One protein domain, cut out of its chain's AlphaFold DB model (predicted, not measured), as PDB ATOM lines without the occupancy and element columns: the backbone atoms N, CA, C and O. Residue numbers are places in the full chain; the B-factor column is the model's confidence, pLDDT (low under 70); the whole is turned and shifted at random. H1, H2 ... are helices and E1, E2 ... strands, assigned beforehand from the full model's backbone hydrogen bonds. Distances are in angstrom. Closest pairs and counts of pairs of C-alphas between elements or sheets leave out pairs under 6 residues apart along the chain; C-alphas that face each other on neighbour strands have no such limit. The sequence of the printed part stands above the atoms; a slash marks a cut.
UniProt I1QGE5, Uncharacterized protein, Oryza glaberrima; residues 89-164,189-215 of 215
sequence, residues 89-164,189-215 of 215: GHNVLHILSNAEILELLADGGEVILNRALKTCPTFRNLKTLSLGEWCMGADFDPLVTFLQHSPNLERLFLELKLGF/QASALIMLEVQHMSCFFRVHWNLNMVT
ATOM      1  N   GLY A  89      56.693   6.787   3.324       61.34
ATOM      2  CA  GLY A  89      55.536   6.048   2.811       61.34
ATOM      3  C   GLY A  89      55.758   5.114   1.604       61.34
ATOM      4  O   GLY A  89      54.800   4.484   1.171       61.34
ATOM      5  N   HIS A  90      56.960   4.999   1.024       63.56
ATOM      6  CA  HIS A  90      57.156   4.341  -0.283       63.56
ATOM      7  C   HIS A  90      57.110   2.818  -0.249       63.56
ATOM      8  O   HIS A  90      56.877   2.201  -1.281       63.56
ATOM      9  N   ASN A  91      57.229   2.209   0.930       75.81
ATOM     10  CA  ASN A  91      57.362   0.758   1.046       75.81
ATOM     11  C   ASN A  91      56.228   0.126   1.862       75.81
ATOM     12  O   ASN A  91      56.350  -1.014   2.304       75.81
ATOM     13  N   VAL A  92      55.112   0.839   2.062       87.25
ATOM     14  CA  VAL A  92      53.991   0.334   2.875       87.25
ATOM     15  C   VAL A  92      53.473  -1.010   2.358       87.25
ATOM     16  O   VAL A  92      53.254  -1.919   3.147       87.25
ATOM     17  N   LEU A  93      53.380  -1.188   1.036       90.50
ATOM     18  CA  LEU A  93      52.936  -2.455   0.450       90.50
ATOM     19  C   LEU A  93      53.955  -3.580   0.656       90.50
ATOM     20  O   LEU A  93      53.557  -4.710   0.911       90.50
ATOM     21  N   HIS A  94      55.255  -3.276   0.606       89.12
ATOM     22  CA  HIS A  94      56.322  -4.255   0.850       89.12
ATOM     23  C   HIS A  94      56.274  -4.811   2.273       89.12
ATOM     24  O   HIS A  94      56.364  -6.023   2.458       89.12
ATOM     25  N   ILE A  95      56.044  -3.946   3.262       90.31
ATOM     26  CA  ILE A  95      55.885  -4.352   4.666       90.31
ATOM     27  C   ILE A  95      54.660  -5.268   4.835       90.31
ATOM     28  O   ILE A  95      54.672  -6.188   5.649       90.31
ATOM     29  N   LEU A  96      53.618  -5.053   4.027       90.75
ATOM     30  CA  LEU A  96      52.360  -5.803   4.065       90.75
ATOM     31  C   LEU A  96      52.330  -7.006   3.104       90.75
ATOM     32  O   LEU A  96      51.320  -7.700   3.033       90.75
ATOM     33  N   SER A  97      53.415  -7.288   2.378       91.69
ATOM     34  CA  SER A  97      53.454  -8.305   1.309       91.69
ATOM     35  C   SER A  97      53.110  -9.726   1.774       91.69
ATOM     36  O   SER A  97      52.544 -10.514   1.013       91.69
ATOM     37  N   ASN A  98      53.403 -10.041   3.037       92.44
ATOM     38  CA  ASN A  98      53.118 -11.339   3.648       92.44
ATOM     39  C   ASN A  98      51.733 -11.428   4.308       92.44
ATOM     40  O   ASN A  98      51.397 -12.488   4.837       92.44
ATOM     41  N   ALA A  99      50.941 -10.352   4.302       93.81
ATOM     42  CA  ALA A  99      49.621 -10.337   4.920       93.81
ATOM     43  C   ALA A  99      48.632 -11.257   4.183       93.81
ATOM     44  O   ALA A  99      48.628 -11.343   2.955       93.81
ATOM     45  N   GLU A 100      47.764 -11.926   4.945       94.50
ATOM     46  CA  GLU A 100      46.666 -12.747   4.406       94.50
ATOM     47  C   GLU A 100      45.406 -11.918   4.117       94.50
ATOM     48  O   GLU A 100      44.620 -12.245   3.221       94.50
ATOM     49  N   ILE A 101      45.234 -10.824   4.860       94.69
ATOM     50  CA  ILE A 101      44.117  -9.890   4.749       94.69
ATOM     51  C   ILE A 101      44.697  -8.485   4.634       94.69
ATOM     52  O   ILE A 101      45.538  -8.099   5.448       94.69
ATOM     53  N   LEU A 102      44.248  -7.730   3.636       93.62
ATOM     54  CA  LEU A 102      44.678  -6.357   3.410       93.62
ATOM     55  C   LEU A 102      43.461  -5.460   3.190       93.62
ATOM     56  O   LEU A 102      42.644  -5.723   2.313       93.62
ATOM     57  N   GLU A 103      43.363  -4.389   3.974       93.25
ATOM     58  CA  GLU A 103      42.270  -3.417   3.903       93.25
ATOM     59  C   GLU A 103      42.837  -2.019   3.638       93.25
ATOM     60  O   GLU A 103      43.585  -1.469   4.445       93.25
ATOM     61  N   LEU A 104      42.495  -1.445   2.485       90.81
ATOM     62  CA  LEU A 104      42.967  -0.143   2.016       90.81
ATOM     63  C   LEU A 104      41.762   0.740   1.666       90.81
ATOM     64  O   LEU A 104      41.491   1.033   0.501       90.81
ATOM     65  N   LEU A 105      41.035   1.168   2.696       89.00
ATOM     66  CA  LEU A 105      39.772   1.919   2.598       89.00
ATOM     67  C   LEU A 105      39.971   3.446   2.680       89.00
ATOM     68  O   LEU A 105      39.146   4.177   3.213       89.00
ATOM     69  N   ALA A 106      41.124   3.950   2.241       80.06
ATOM     70  CA  ALA A 106      41.494   5.338   2.482       80.06
ATOM     71  C   ALA A 106      40.778   6.318   1.531       80.06
ATOM     72  O   ALA A 106      41.069   6.345   0.338       80.06
ATOM     73  N   ASP A 107      39.956   7.208   2.092       73.06
ATOM     74  CA  ASP A 107      39.209   8.264   1.377       73.06
ATOM     75  C   ASP A 107      40.075   9.363   0.738       73.06
ATOM     76  O   ASP A 107      39.614  10.132  -0.097       73.06
ATOM     77  N   GLY A 108      41.343   9.453   1.139       71.12
ATOM     78  CA  GLY A 108      42.337  10.375   0.579       71.12
ATOM     79  C   GLY A 108      43.700   9.714   0.378       71.12
ATOM     80  O   GLY A 108      44.712  10.393   0.220       71.12
ATOM     81  N   GLY A 109      43.742   8.379   0.433       70.75
ATOM     82  CA  GLY A 109      44.977   7.607   0.300       70.75
ATOM     83  C   GLY A 109      45.457   7.469  -1.137       70.75
ATOM     84  O   GLY A 109      46.539   6.927  -1.341       70.75
ATOM     85  N   GLU A 110      44.694   7.974  -2.111       79.69
ATOM     86  CA  GLU A 110      44.958   7.827  -3.539       79.69
ATOM     87  C   GLU A 110      46.412   8.167  -3.884       79.69
ATOM     88  O   GLU A 110      47.098   7.348  -4.479       79.69
ATOM     89  N   VAL A 111      46.941   9.313  -3.447       82.19
ATOM     90  CA  VAL A 111      48.308   9.736  -3.807       82.19
ATOM     91  C   VAL A 111      49.381   8.814  -3.213       82.19
ATOM     92  O   VAL A 111      50.342   8.452  -3.893       82.19
ATOM     93  N   ILE A 112      49.233   8.429  -1.942       83.94
ATOM     94  CA  ILE A 112      50.224   7.601  -1.235       83.94
ATOM     95  C   ILE A 112      50.181   6.167  -1.767       83.94
ATOM     96  O   ILE A 112      51.227   5.589  -2.069       83.94
ATOM     97  N   LEU A 113      48.981   5.611  -1.930       86.75
ATOM     98  CA  LEU A 113      48.778   4.243  -2.389       86.75
ATOM     99  C   LEU A 113      49.116   4.097  -3.876       86.75
ATOM    100  O   LEU A 113      49.845   3.171  -4.217       86.75
ATOM    101  N   ASN A 114      48.739   5.047  -4.742       85.38
ATOM    102  CA  ASN A 114      49.192   5.051  -6.142       85.38
ATOM    103  C   ASN A 114      50.713   5.128  -6.257       85.38
ATOM    104  O   ASN A 114      51.308   4.490  -7.126       85.38
ATOM    105  N   ARG A 115      51.379   5.875  -5.372       86.06
ATOM    106  CA  ARG A 115      52.843   5.890  -5.356       86.06
ATOM    107  C   ARG A 115      53.419   4.543  -4.923       86.06
ATOM    108  O   ARG A 115      54.372   4.092  -5.550       86.06
ATOM    109  N   ALA A 116      52.848   3.910  -3.900       87.00
ATOM    110  CA  ALA A 116      53.292   2.602  -3.424       87.00
ATOM    111  C   ALA A 116      53.048   1.481  -4.455       87.00
ATOM    112  O   ALA A 116      53.836   0.539  -4.531       87.00
ATOM    113  N   LEU A 117      52.013   1.611  -5.294       87.94
ATOM    114  CA  LEU A 117      51.703   0.671  -6.375       87.94
ATOM    115  C   LEU A 117      52.776   0.618  -7.469       87.94
ATOM    116  O   LEU A 117      52.968  -0.431  -8.077       87.94
ATOM    117  N   LYS A 118      53.551   1.693  -7.676       86.31
ATOM    118  CA  LYS A 118      54.701   1.676  -8.606       86.31
ATOM    119  C   LYS A 118      55.766   0.650  -8.216       86.31
ATOM    120  O   LYS A 118      56.531   0.200  -9.060       86.31
ATOM    121  N   THR A 119      55.814   0.298  -6.937       86.69
ATOM    122  CA  THR A 119      56.711  -0.700  -6.354       86.69
ATOM    123  C   THR A 119      55.886  -1.787  -5.665       86.69
ATOM    124  O   THR A 119      56.194  -2.183  -4.541       86.69
ATOM    125  N   CYS A 120      54.783  -2.219  -6.285       88.81
ATOM    126  CA  CYS A 120      53.890  -3.217  -5.703       88.81
ATOM    127  C   CYS A 120      54.603  -4.582  -5.588       88.81
ATOM    128  O   CYS A 120      55.048  -5.123  -6.605       88.81
ATOM    129  N   PRO A 121      54.734  -5.169  -4.386       90.75
ATOM    130  CA  PRO A 121      55.275  -6.515  -4.224       90.75
ATOM    131  C   PRO A 121      54.255  -7.567  -4.679       90.75
ATOM    132  O   PRO A 121      53.082  -7.273  -4.886       90.75
ATOM    133  N   THR A 122      54.675  -8.824  -4.807       92.06
ATOM    134  CA  THR A 122      53.729  -9.940  -4.964       92.06
ATOM    135  C   THR A 122      53.186 -10.360  -3.600       92.06
ATOM    136  O   THR A 122      53.946 -10.768  -2.722       92.06
ATOM    137  N   PHE A 123      51.869 -10.343  -3.444       92.25
ATOM    138  CA  PHE A 123      51.165 -10.780  -2.246       92.25
ATOM    139  C   PHE A 123      50.846 -12.275  -2.318       92.25
ATOM    140  O   PHE A 123      49.746 -12.687  -2.690       92.25
ATOM    141  N   ARG A 124      51.826 -13.117  -1.983       89.38
ATOM    142  CA  ARG A 124      51.699 -14.580  -2.125       89.38
ATOM    143  C   ARG A 124      50.681 -15.202  -1.170       89.38
ATOM    144  O   ARG A 124      50.100 -16.225  -1.510       89.38
ATOM    145  N   ASN A 125      50.461 -14.602  -0.005       91.62
ATOM    146  CA  ASN A 125      49.581 -15.158   1.028       91.62
ATOM    147  C   ASN A 125      48.214 -14.473   1.094       91.62
ATOM    148  O   ASN A 125      47.368 -14.892   1.880       91.62
ATOM    149  N   LEU A 126      47.995 -13.426   0.295       93.69
ATOM    150  CA  LEU A 126      46.796 -12.608   0.387       93.69
ATOM    151  C   LEU A 126      45.585 -13.356  -0.162       93.69
ATOM    152  O   LEU A 126      45.523 -13.655  -1.352       93.69
ATOM    153  N   LYS A 127      44.610 -13.606   0.714       90.62
ATOM    154  CA  LYS A 127      43.334 -14.249   0.381       90.62
ATOM    155  C   LYS A 127      42.183 -13.267   0.336       90.62
ATOM    156  O   LYS A 127      41.213 -13.497  -0.378       90.62
ATOM    157  N   THR A 128      42.248 -12.208   1.139       91.44
ATOM    158  CA  THR A 128      41.176 -11.216   1.243       91.44
ATOM    159  C   THR A 128      41.730  -9.812   1.050       91.44
ATOM    160  O   THR A 128      42.636  -9.403   1.769       91.44
ATOM    161  N   LEU A 129      41.165  -9.081   0.093       93.00
ATOM    162  CA  LEU A 129      41.532  -7.705  -0.219       93.00
ATOM    163  C   LEU A 129      40.294  -6.814  -0.147       93.00
ATOM    164  O   LEU A 129      39.298  -7.110  -0.802       93.00
ATOM    165  N   SER A 130      40.381  -5.714   0.592       92.50
ATOM    166  CA  SER A 130      39.351  -4.675   0.634       92.50
ATOM    167  C   SER A 130      39.928  -3.358   0.127       92.50
ATOM    168  O   SER A 130      40.952  -2.899   0.634       92.50
ATOM    169  N   LEU A 131      39.287  -2.744  -0.864       90.94
ATOM    170  CA  LEU A 131      39.710  -1.479  -1.467       90.94
ATOM    171  C   LEU A 131      38.593  -0.441  -1.365       90.94
ATOM    172  O   LEU A 131      37.425  -0.757  -1.571       90.94
ATOM    173  N   GLY A 132      38.965   0.801  -1.063       89.12
ATOM    174  CA  GLY A 132      38.053   1.945  -1.124       89.12
ATOM    175  C   GLY A 132      37.881   2.499  -2.543       89.12
ATOM    176  O   GLY A 132      38.526   2.052  -3.493       89.12
ATOM    177  N   GLU A 133      37.057   3.539  -2.666       87.12
ATOM    178  CA  GLU A 133      36.684   4.187  -3.935       87.12
ATOM    179  C   GLU A 133      37.877   4.664  -4.780       87.12
ATOM    180  O   GLU A 133      37.807   4.653  -6.005       87.12
ATOM    181  N   TRP A 134      39.006   5.003  -4.154       87.19
ATOM    182  CA  TRP A 134      40.229   5.438  -4.840       87.19
ATOM    183  C   TRP A 134      40.758   4.430  -5.881       87.19
ATOM    184  O   TRP A 134      41.511   4.808  -6.777       87.19
ATOM    185  N   CYS A 135      40.378   3.147  -5.789       86.38
ATOM    186  CA  CYS A 135      40.748   2.140  -6.785       86.38
ATOM    187  C   CYS A 135      39.905   2.189  -8.075       86.38
ATOM    188  O   CYS A 135      40.261   1.529  -9.050       86.38
ATOM    189  N   MET A 136      38.830   2.986  -8.092       83.56
ATOM    190  CA  MET A 136      37.884   3.150  -9.205       83.56
ATOM    191  C   MET A 136      38.206   4.352 -10.108       83.56
ATOM    192  O   MET A 136      37.325   4.858 -10.803       83.56
ATOM    193  N   GLY A 137      39.456   4.830 -10.089       77.62
ATOM    194  CA  GLY A 137      39.940   5.855 -11.018       77.62
ATOM    195  C   GLY A 137      39.786   5.443 -12.491       77.62
ATOM    196  O   GLY A 137      39.409   4.313 -12.789       77.62
ATOM    197  N   ALA A 138      40.103   6.359 -13.414       73.06
ATOM    198  CA  ALA A 138      39.751   6.276 -14.841       73.06
ATOM    199  C   ALA A 138      40.001   4.913 -15.524       73.06
ATOM    200  O   ALA A 138      39.196   4.516 -16.365       73.06
ATOM    201  N   ASP A 139      41.054   4.190 -15.128       77.94
ATOM    202  CA  ASP A 139      41.456   2.916 -15.737       77.94
ATOM    203  C   ASP A 139      41.396   1.711 -14.779       77.94
ATOM    204  O   ASP A 139      41.768   0.598 -15.144       77.94
ATOM    205  N   PHE A 140      40.925   1.904 -13.541       84.44
ATOM    206  CA  PHE A 140      40.973   0.882 -12.484       84.44
ATOM    207  C   PHE A 140      42.389   0.327 -12.232       84.44
ATOM    208  O   PHE A 140      42.542  -0.763 -11.674       84.44
ATOM    209  N   ASP A 141      43.429   1.074 -12.616       84.38
ATOM    210  CA  ASP A 141      44.833   0.667 -12.515       84.38
ATOM    211  C   ASP A 141      45.208   0.134 -11.124       84.38
ATOM    212  O   ASP A 141      45.844  -0.926 -11.050       84.38
ATOM    213  N   PRO A 142      44.788   0.766 -10.004       88.06
ATOM    214  CA  PRO A 142      45.054   0.221  -8.680       88.06
ATOM    215  C   PRO A 142      44.462  -1.166  -8.462       88.06
ATOM    216  O   PRO A 142      45.146  -2.070  -7.979       88.06
ATOM    217  N   LEU A 143      43.196  -1.341  -8.841       88.19
ATOM    218  CA  LEU A 143      42.481  -2.599  -8.694       88.19
ATOM    219  C   LEU A 143      43.146  -3.692  -9.538       88.19
ATOM    220  O   LEU A 143      43.446  -4.771  -9.029       88.19
ATOM    221  N   VAL A 144      43.433  -3.399 -10.808       86.00
ATOM    222  CA  VAL A 144      44.096  -4.336 -11.722       86.00
ATOM    223  C   VAL A 144      45.479  -4.724 -11.198       86.00
ATOM    224  O   VAL A 144      45.821  -5.907 -11.211       86.00
ATOM    225  N   THR A 145      46.250  -3.762 -10.688       88.50
ATOM    226  CA  THR A 145      47.592  -4.010 -10.142       88.50
ATOM    227  C   THR A 145      47.542  -4.968  -8.954       88.50
ATOM    228  O   THR A 145      48.294  -5.941  -8.927       88.50
ATOM    229  N   PHE A 146      46.635  -4.766  -7.993       89.75
ATOM    230  CA  PHE A 146      46.498  -5.707  -6.877       89.75
ATOM    231  C   PHE A 146      46.100  -7.103  -7.346       89.75
ATOM    232  O   PHE A 146      46.707  -8.081  -6.924       89.75
ATOM    233  N   LEU A 147      45.139  -7.207  -8.264       87.19
ATOM    234  CA  LEU A 147      44.712  -8.502  -8.792       87.19
ATOM    235  C   LEU A 147      45.854  -9.249  -9.496       87.19
ATOM    236  O   LEU A 147      45.996 -10.456  -9.322       87.19
ATOM    237  N   GLN A 148      46.702  -8.547 -10.252       86.38
ATOM    238  CA  GLN A 148      47.873  -9.145 -10.905       86.38
ATOM    239  C   GLN A 148      48.946  -9.601  -9.908       86.38
ATOM    240  O   GLN A 148      49.641 -10.587 -10.151       86.38
ATOM    241  N   HIS A 149      49.081  -8.893  -8.787       90.38
ATOM    242  CA  HIS A 149      50.092  -9.161  -7.768       90.38
ATOM    243  C   HIS A 149      49.619 -10.114  -6.658       90.38
ATOM    244  O   HIS A 149      50.425 -10.481  -5.801       90.38
ATOM    245  N   SER A 150      48.361 -10.561  -6.674       90.31
ATOM    246  CA  SER A 150      47.758 -11.420  -5.646       90.31
ATOM    247  C   SER A 150      47.271 -12.753  -6.237       90.31
ATOM    248  O   SER A 150      46.069 -12.956  -6.411       90.31
ATOM    249  N   PRO A 151      48.181 -13.704  -6.531       84.81
ATOM    250  CA  PRO A 151      47.845 -14.946  -7.241       84.81
ATOM    251  C   PRO A 151      46.895 -15.887  -6.482       84.81
ATOM    252  O   PRO A 151      46.278 -16.750  -7.100       84.81
ATOM    253  N   ASN A 152      46.783 -15.735  -5.160       87.12
ATOM    254  CA  ASN A 152      45.977 -16.590  -4.283       87.12
ATOM    255  C   ASN A 152      44.750 -15.861  -3.708       87.12
ATOM    256  O   ASN A 152      44.195 -16.294  -2.700       87.12
ATOM    257  N   LEU A 153      44.339 -14.746  -4.320       88.25
ATOM    258  CA  LEU A 153      43.200 -13.973  -3.838       88.25
ATOM    259  C   LEU A 153      41.896 -14.766  -4.005       88.25
ATOM    260  O   LEU A 153      41.560 -15.194  -5.106       88.25
ATOM    261  N   GLU A 154      41.149 -14.916  -2.913       87.62
ATOM    262  CA  GLU A 154      39.867 -15.630  -2.875       87.62
ATOM    263  C   GLU A 154      38.686 -14.647  -2.838       87.62
ATOM    264  O   GLU A 154      37.648 -14.870  -3.465       87.62
ATOM    265  N   ARG A 155      38.842 -13.539  -2.101       87.19
ATOM    266  CA  ARG A 155      37.782 -12.558  -1.847       87.19
ATOM    267  C   ARG A 155      38.268 -11.138  -2.090       87.19
ATOM    268  O   ARG A 155      39.287 -10.724  -1.536       87.19
ATOM    269  N   LEU A 156      37.482 -10.386  -2.849       89.69
ATOM    270  CA  LEU A 156      37.663  -8.958  -3.065       89.69
ATOM    271  C   LEU A 156      36.436  -8.202  -2.541       89.69
ATOM    272  O   LEU A 156      35.302  -8.555  -2.861       89.69
ATOM    273  N   PHE A 157      36.672  -7.151  -1.764       89.50
ATOM    274  CA  PHE A 157      35.657  -6.229  -1.272       89.50
ATOM    275  C   PHE A 157      35.929  -4.824  -1.805       89.50
ATOM    276  O   PHE A 157      37.052  -4.331  -1.704       89.50
ATOM    277  N   LEU A 158      34.909  -4.175  -2.357       88.25
ATOM    278  CA  LEU A 158      34.994  -2.794  -2.832       88.25
ATOM    279  C   LEU A 158      34.044  -1.919  -2.024       88.25
ATOM    280  O   LEU A 158      32.837  -2.154  -2.051       88.25
ATOM    281  N   GLU A 159      34.578  -0.928  -1.315       87.19
ATOM    282  CA  GLU A 159      33.790   0.092  -0.623       87.19
ATOM    283  C   GLU A 159      33.654   1.324  -1.519       87.19
ATOM    284  O   GLU A 159      34.615   2.062  -1.747       87.19
ATOM    285  N   LEU A 160      32.448   1.532  -2.043       83.19
ATOM    286  CA  LEU A 160      32.120   2.635  -2.940       83.19
ATOM    287  C   LEU A 160      31.210   3.627  -2.228       83.19
ATOM    288  O   LEU A 160      30.212   3.228  -1.626       83.19
ATOM    289  N   LYS A 161      31.507   4.921  -2.336       79.69
ATOM    290  CA  LYS A 161      30.632   5.971  -1.818       79.69
ATOM    291  C   LYS A 161      29.678   6.420  -2.912       79.69
ATOM    292  O   LYS A 161      30.080   6.967  -3.930       79.69
ATOM    293  N   LEU A 162      28.385   6.213  -2.697       70.25
ATOM    294  CA  LEU A 162      27.357   6.800  -3.540       70.25
ATOM    295  C   LEU A 162      26.978   8.160  -2.957       70.25
ATOM    296  O   LEU A 162      26.228   8.262  -1.985       70.25
ATOM    297  N   GLY A 163      27.507   9.216  -3.571       64.81
ATOM    298  CA  GLY A 163      26.972  10.557  -3.395       64.81
ATOM    299  C   GLY A 163      25.610  10.635  -4.076       64.81
ATOM    300  O   GLY A 163      25.530  10.653  -5.304       64.81
ATOM    301  N   PHE A 164      24.526  10.665  -3.302       57.19
ATOM    302  CA  PHE A 164      23.238  11.066  -3.851       57.19
ATOM    303  C   PHE A 164      23.288  12.581  -4.073       57.19
ATOM    304  O   PHE A 164      23.418  13.315  -3.090       57.19
ATOM    305  N   GLN A 189      26.318  10.453   2.994       55.09
ATOM    306  CA  GLN A 189      27.207   9.563   2.263       55.09
ATOM    307  C   GLN A 189      26.753   8.131   2.542       55.09
ATOM    308  O   GLN A 189      26.835   7.652   3.672       55.09
ATOM    309  N   ALA A 190      26.217   7.468   1.522       56.25
ATOM    310  CA  ALA A 190      25.939   6.045   1.582       56.25
ATOM    311  C   ALA A 190      27.161   5.303   1.040       56.25
ATOM    312  O   ALA A 190      27.555   5.530  -0.102       56.25
ATOM    313  N   SER A 191      27.757   4.424   1.840       65.44
ATOM    314  CA  SER A 191      28.757   3.475   1.357       65.44
ATOM    315  C   SER A 191      28.091   2.142   1.014       65.44
ATOM    316  O   SER A 191      27.250   1.633   1.757       65.44
ATOM    317  N   ALA A 192      28.445   1.586  -0.141       70.56
ATOM    318  CA  ALA A 192      28.075   0.244  -0.556       70.56
ATOM    319  C   ALA A 192      29.332  -0.627  -0.560       70.56
ATOM    320  O   ALA A 192      30.340  -0.255  -1.160       70.56
ATOM    321  N   LEU A 193      29.263  -1.785   0.100       73.75
ATOM    322  CA  LEU A 193      30.323  -2.787   0.077       73.75
ATOM    323  C   LEU A 193      29.933  -3.895  -0.900       73.75
ATOM    324  O   LEU A 193      28.940  -4.589  -0.688       73.75
ATOM    325  N   ILE A 194      30.712  -4.064  -1.962       78.31
ATOM    326  CA  ILE A 194      30.489  -5.091  -2.980       78.31
ATOM    327  C   ILE A 194      31.470  -6.233  -2.736       78.31
ATOM    328  O   ILE A 194      32.679  -6.010  -2.728       78.31
ATOM    329  N   MET A 195      30.956  -7.454  -2.567       79.38
ATOM    330  CA  MET A 195      31.775  -8.664  -2.485       79.38
ATOM    331  C   MET A 195      31.886  -9.314  -3.863       79.38
ATOM    332  O   MET A 195      30.888  -9.555  -4.544       79.38
ATOM    333  N   LEU A 196      33.113  -9.640  -4.249       73.06
ATOM    334  CA  LEU A 196      33.443 -10.340  -5.478       73.06
ATOM    335  C   LEU A 196      34.212 -11.608  -5.107       73.06
ATOM    336  O   LEU A 196      35.307 -11.545  -4.540       73.06
ATOM    337  N   GLU A 197      33.617 -12.764  -5.399       64.81
ATOM    338  CA  GLU A 197      34.279 -14.056  -5.232       64.81
ATOM    339  C   GLU A 197      35.148 -14.337  -6.462       64.81
ATOM    340  O   GLU A 197      34.664 -14.376  -7.598       64.81
ATOM    341  N   VAL A 198      36.448 -14.519  -6.241       64.69
ATOM    342  CA  VAL A 198      37.413 -14.744  -7.315       64.69
ATOM    343  C   VAL A 198      37.517 -16.248  -7.556       64.69
ATOM    344  O   VAL A 198      38.248 -16.962  -6.873       64.69
ATOM    345  N   GLN A 199      36.757 -16.764  -8.524       51.22
ATOM    346  CA  GLN A 199      36.780 -18.195  -8.833       51.22
ATOM    347  C   GLN A 199      37.950 -18.557  -9.769       51.22
ATOM    348  O   GLN A 199      37.960 -18.210 -10.944       51.22
ATOM    349  N   HIS A 200      38.913 -19.298  -9.208       50.53
ATOM    350  CA  HIS A 200      39.973 -20.092  -9.850       50.53
ATOM    351  C   HIS A 200      40.910 -19.361 -10.845       50.53
ATOM    352  O   HIS A 200      40.667 -19.286 -12.048       50.53
ATOM    353  N   MET A 201      42.083 -18.945 -10.346       53.94
ATOM    354  CA  MET A 201      43.213 -18.299 -11.051       53.94
ATOM    355  C   MET A 201      43.991 -19.203 -12.041       53.94
ATOM    356  O   MET A 201      45.165 -18.974 -12.324       53.94
ATOM    357  N   SER A 202      43.395 -20.266 -12.589       48.09
ATOM    358  CA  SER A 202      44.135 -21.268 -13.391       48.09
ATOM    359  C   SER A 202      44.224 -20.973 -14.884       48.09
ATOM    360  O   SER A 202      44.303 -21.895 -15.694       48.09
ATOM    361  N   CYS A 203      44.226 -19.706 -15.279       41.03
ATOM    362  CA  CYS A 203      44.497 -19.314 -16.656       41.03
ATOM    363  C   CYS A 203      45.490 -18.158 -16.661       41.03
ATOM    364  O   CYS A 203      45.121 -16.990 -16.592       41.03
ATOM    365  N   PHE A 204      46.765 -18.542 -16.709       39.53
ATOM    366  CA  PHE A 204      47.865 -17.848 -17.375       39.53
ATOM    367  C   PHE A 204      47.439 -16.530 -18.050       39.53
ATOM    368  O   PHE A 204      46.790 -16.564 -19.095       39.53
ATOM    369  N   PHE A 205      47.778 -15.397 -17.421       46.44
ATOM    370  CA  PHE A 205      47.754 -14.027 -17.955       46.44
ATOM    371  C   PHE A 205      47.052 -13.861 -19.320       46.44
ATOM    372  O   PHE A 205      47.699 -13.940 -20.365       46.44
ATOM    373  N   ARG A 206      45.739 -13.580 -19.340       35.12
ATOM    374  CA  ARG A 206      45.098 -12.902 -20.484       35.12
ATOM    375  C   ARG A 206      43.754 -12.255 -20.128       35.12
ATOM    376  O   ARG A 206      42.700 -12.873 -20.188       35.12
ATOM    377  N   VAL A 207      43.849 -10.959 -19.831       40.19
ATOM    378  CA  VAL A 207      43.010  -9.838 -20.316       40.19
ATOM    379  C   VAL A 207      41.482  -9.864 -20.179       40.19
ATOM    380  O   VAL A 207      40.843  -8.972 -20.726       40.19
ATOM    381  N   HIS A 208      40.853 -10.783 -19.449       43.34
ATOM    382  CA  HIS A 208      39.407 -10.661 -19.226       43.34
ATOM    383  C   HIS A 208      38.981 -11.193 -17.858       43.34
ATOM    384  O   HIS A 208      38.613 -12.356 -17.701       43.34
ATOM    385  N   TRP A 209      39.029 -10.315 -16.857       49.31
ATOM    386  CA  TRP A 209      38.373 -10.552 -15.577       49.31
ATOM    387  C   TRP A 209      36.864 -10.349 -15.756       49.31
ATOM    388  O   TRP A 209      36.420  -9.252 -16.083       49.31
ATOM    389  N   ASN A 210      36.069 -11.406 -15.564       43.00
ATOM    390  CA  ASN A 210      34.623 -11.269 -15.390       43.00
ATOM    391  C   ASN A 210      34.354 -10.935 -13.921       43.00
ATOM    392  O   ASN A 210      34.421 -11.811 -13.060       43.00
ATOM    393  N   LEU A 211      34.071  -9.666 -13.637       47.25
ATOM    394  CA  LEU A 211      33.612  -9.222 -12.326       47.25
ATOM    395  C   LEU A 211      32.124  -9.592 -12.188       47.25
ATOM    396  O   LEU A 211      31.253  -8.873 -12.671       47.25
ATOM    397  N   ASN A 212      31.816 -10.736 -11.574       44.66
ATOM    398  CA  ASN A 212      30.438 -11.054 -11.198       44.66
ATOM    399  C   ASN A 212      30.111 -10.339  -9.886       44.66
ATOM    400  O   ASN A 212      30.550 -10.760  -8.820       44.66
ATOM    401  N   MET A 213      29.352  -9.248  -9.980       42.34
ATOM    402  CA  MET A 213      28.852  -8.507  -8.826       42.34
ATOM    403  C   MET A 213      27.752  -9.320  -8.134       42.34
ATOM    404  O   MET A 213      26.690  -9.537  -8.718       42.34
ATOM    405  N   VAL A 214      28.002  -9.784  -6.908       47.31
ATOM    406  CA  VAL A 214      26.958 -10.358  -6.051       47.31
ATOM    407  C   VAL A 214      26.435  -9.226  -5.169       47.31
ATOM    408  O   VAL A 214      27.165  -8.719  -4.321       47.31
ATOM    409  N   THR A 215      25.205  -8.787  -5.434       41.41
ATOM    410  CA  THR A 215      24.477  -7.764  -4.655       41.41
ATOM    411  C   THR A 215      23.668  -8.379  -3.531       41.41
ATOM    412  O   THR A 215      23.008  -9.409  -3.816       41.41
TER     413      THR A 215
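AT A GLANCE: This is residues 89 to 164 and 189 to 215 of the 215 residues of an uncharacterized protein of Oryza glaberrima (UniProt I1QGE5). The chain winds in stacked right-handed turns: strands E1, E2 and E3 lie side by side in one wall, with helices H2 and H4 side by side across from it. E4 extends the wall beside E3, and residues 198 to 215 form a tail that loops out and folds back. The printed part has 103 residues, with four named helices and four named strands in the order H1, E1, H2, E2, H3, H4, E3, E4, of the class mixed helices and strands; the mixed sheet's order is E1, E2, E3, E4. The whole is compact, with a radius of gyration of the C-alphas of 13.4 A and spans of 40 by 33 by 24 A.

IN THESE COORDINATES: Find C-alpha 92 at (53.991, 0.334, 2.875), where H1 begins, residues 92 to 95. Then come E1, residues 101 to 104, H2, residues 110 to 117, 10.2 A long, E2, residues 128 to 132, H3, residues 133 to 136, and H4, residues 141 to 149, 12.1 A. E3, residues 155 to 163, spans 25.6 A; E4, residues 189 to 197, spans 25.8 A and ends at (34.279, -14.056, -5.232).

HOW THE PARTS SIT: Look at N 102 and O 128, 3.0 A apart, between parallel E1 and E2. N 157 and O 129, 2.8 A apart, are within hydrogen-bond range across parallel E2 and E3, as are N 158 and O 194, 2.9 A apart, across antiparallel E3 and E4. E1, H2, E2 and E2, H3, H4, E3 are strand-helix-strand units, parallel neighbour strands with helices between, each with a right-handed crossover. H3 is on the sheet at a height of 7.1 A, and H4 only grazes it with residues 142 to 147. H3 and H4 touch only at the corner, C-alphas 135 and 142 being closest at 5.1 A. H2 is not on the sheet; it only just touches H4, with 3 pairs of C-alphas within 8 A, the closest those of Asn 114 and Pro 142 at 6.8 A, at a shallow tilt of 29 degrees, the same way. H1, not on the sheet, only just touches H2, also with 3 pairs, the closest C-alphas 93 and 116 at 6.4 A. Every O i to N i+4 pair is within hydrogen-bond range in H2 and H4; H1 and H3 are too short for one.

THE WHOLE: The C-alphas farthest apart, Phe 164 and Phe 204, are 40.3 A apart. Residues 165 to 188 are not printed, with 7.4 A between C-alphas 164 and 189 across the cut. Of the links printed whole, none is long. pLDDT is under 70 at residues 89 to 90, 163 to 164, 189 to 191 and 197 to 215 of this model.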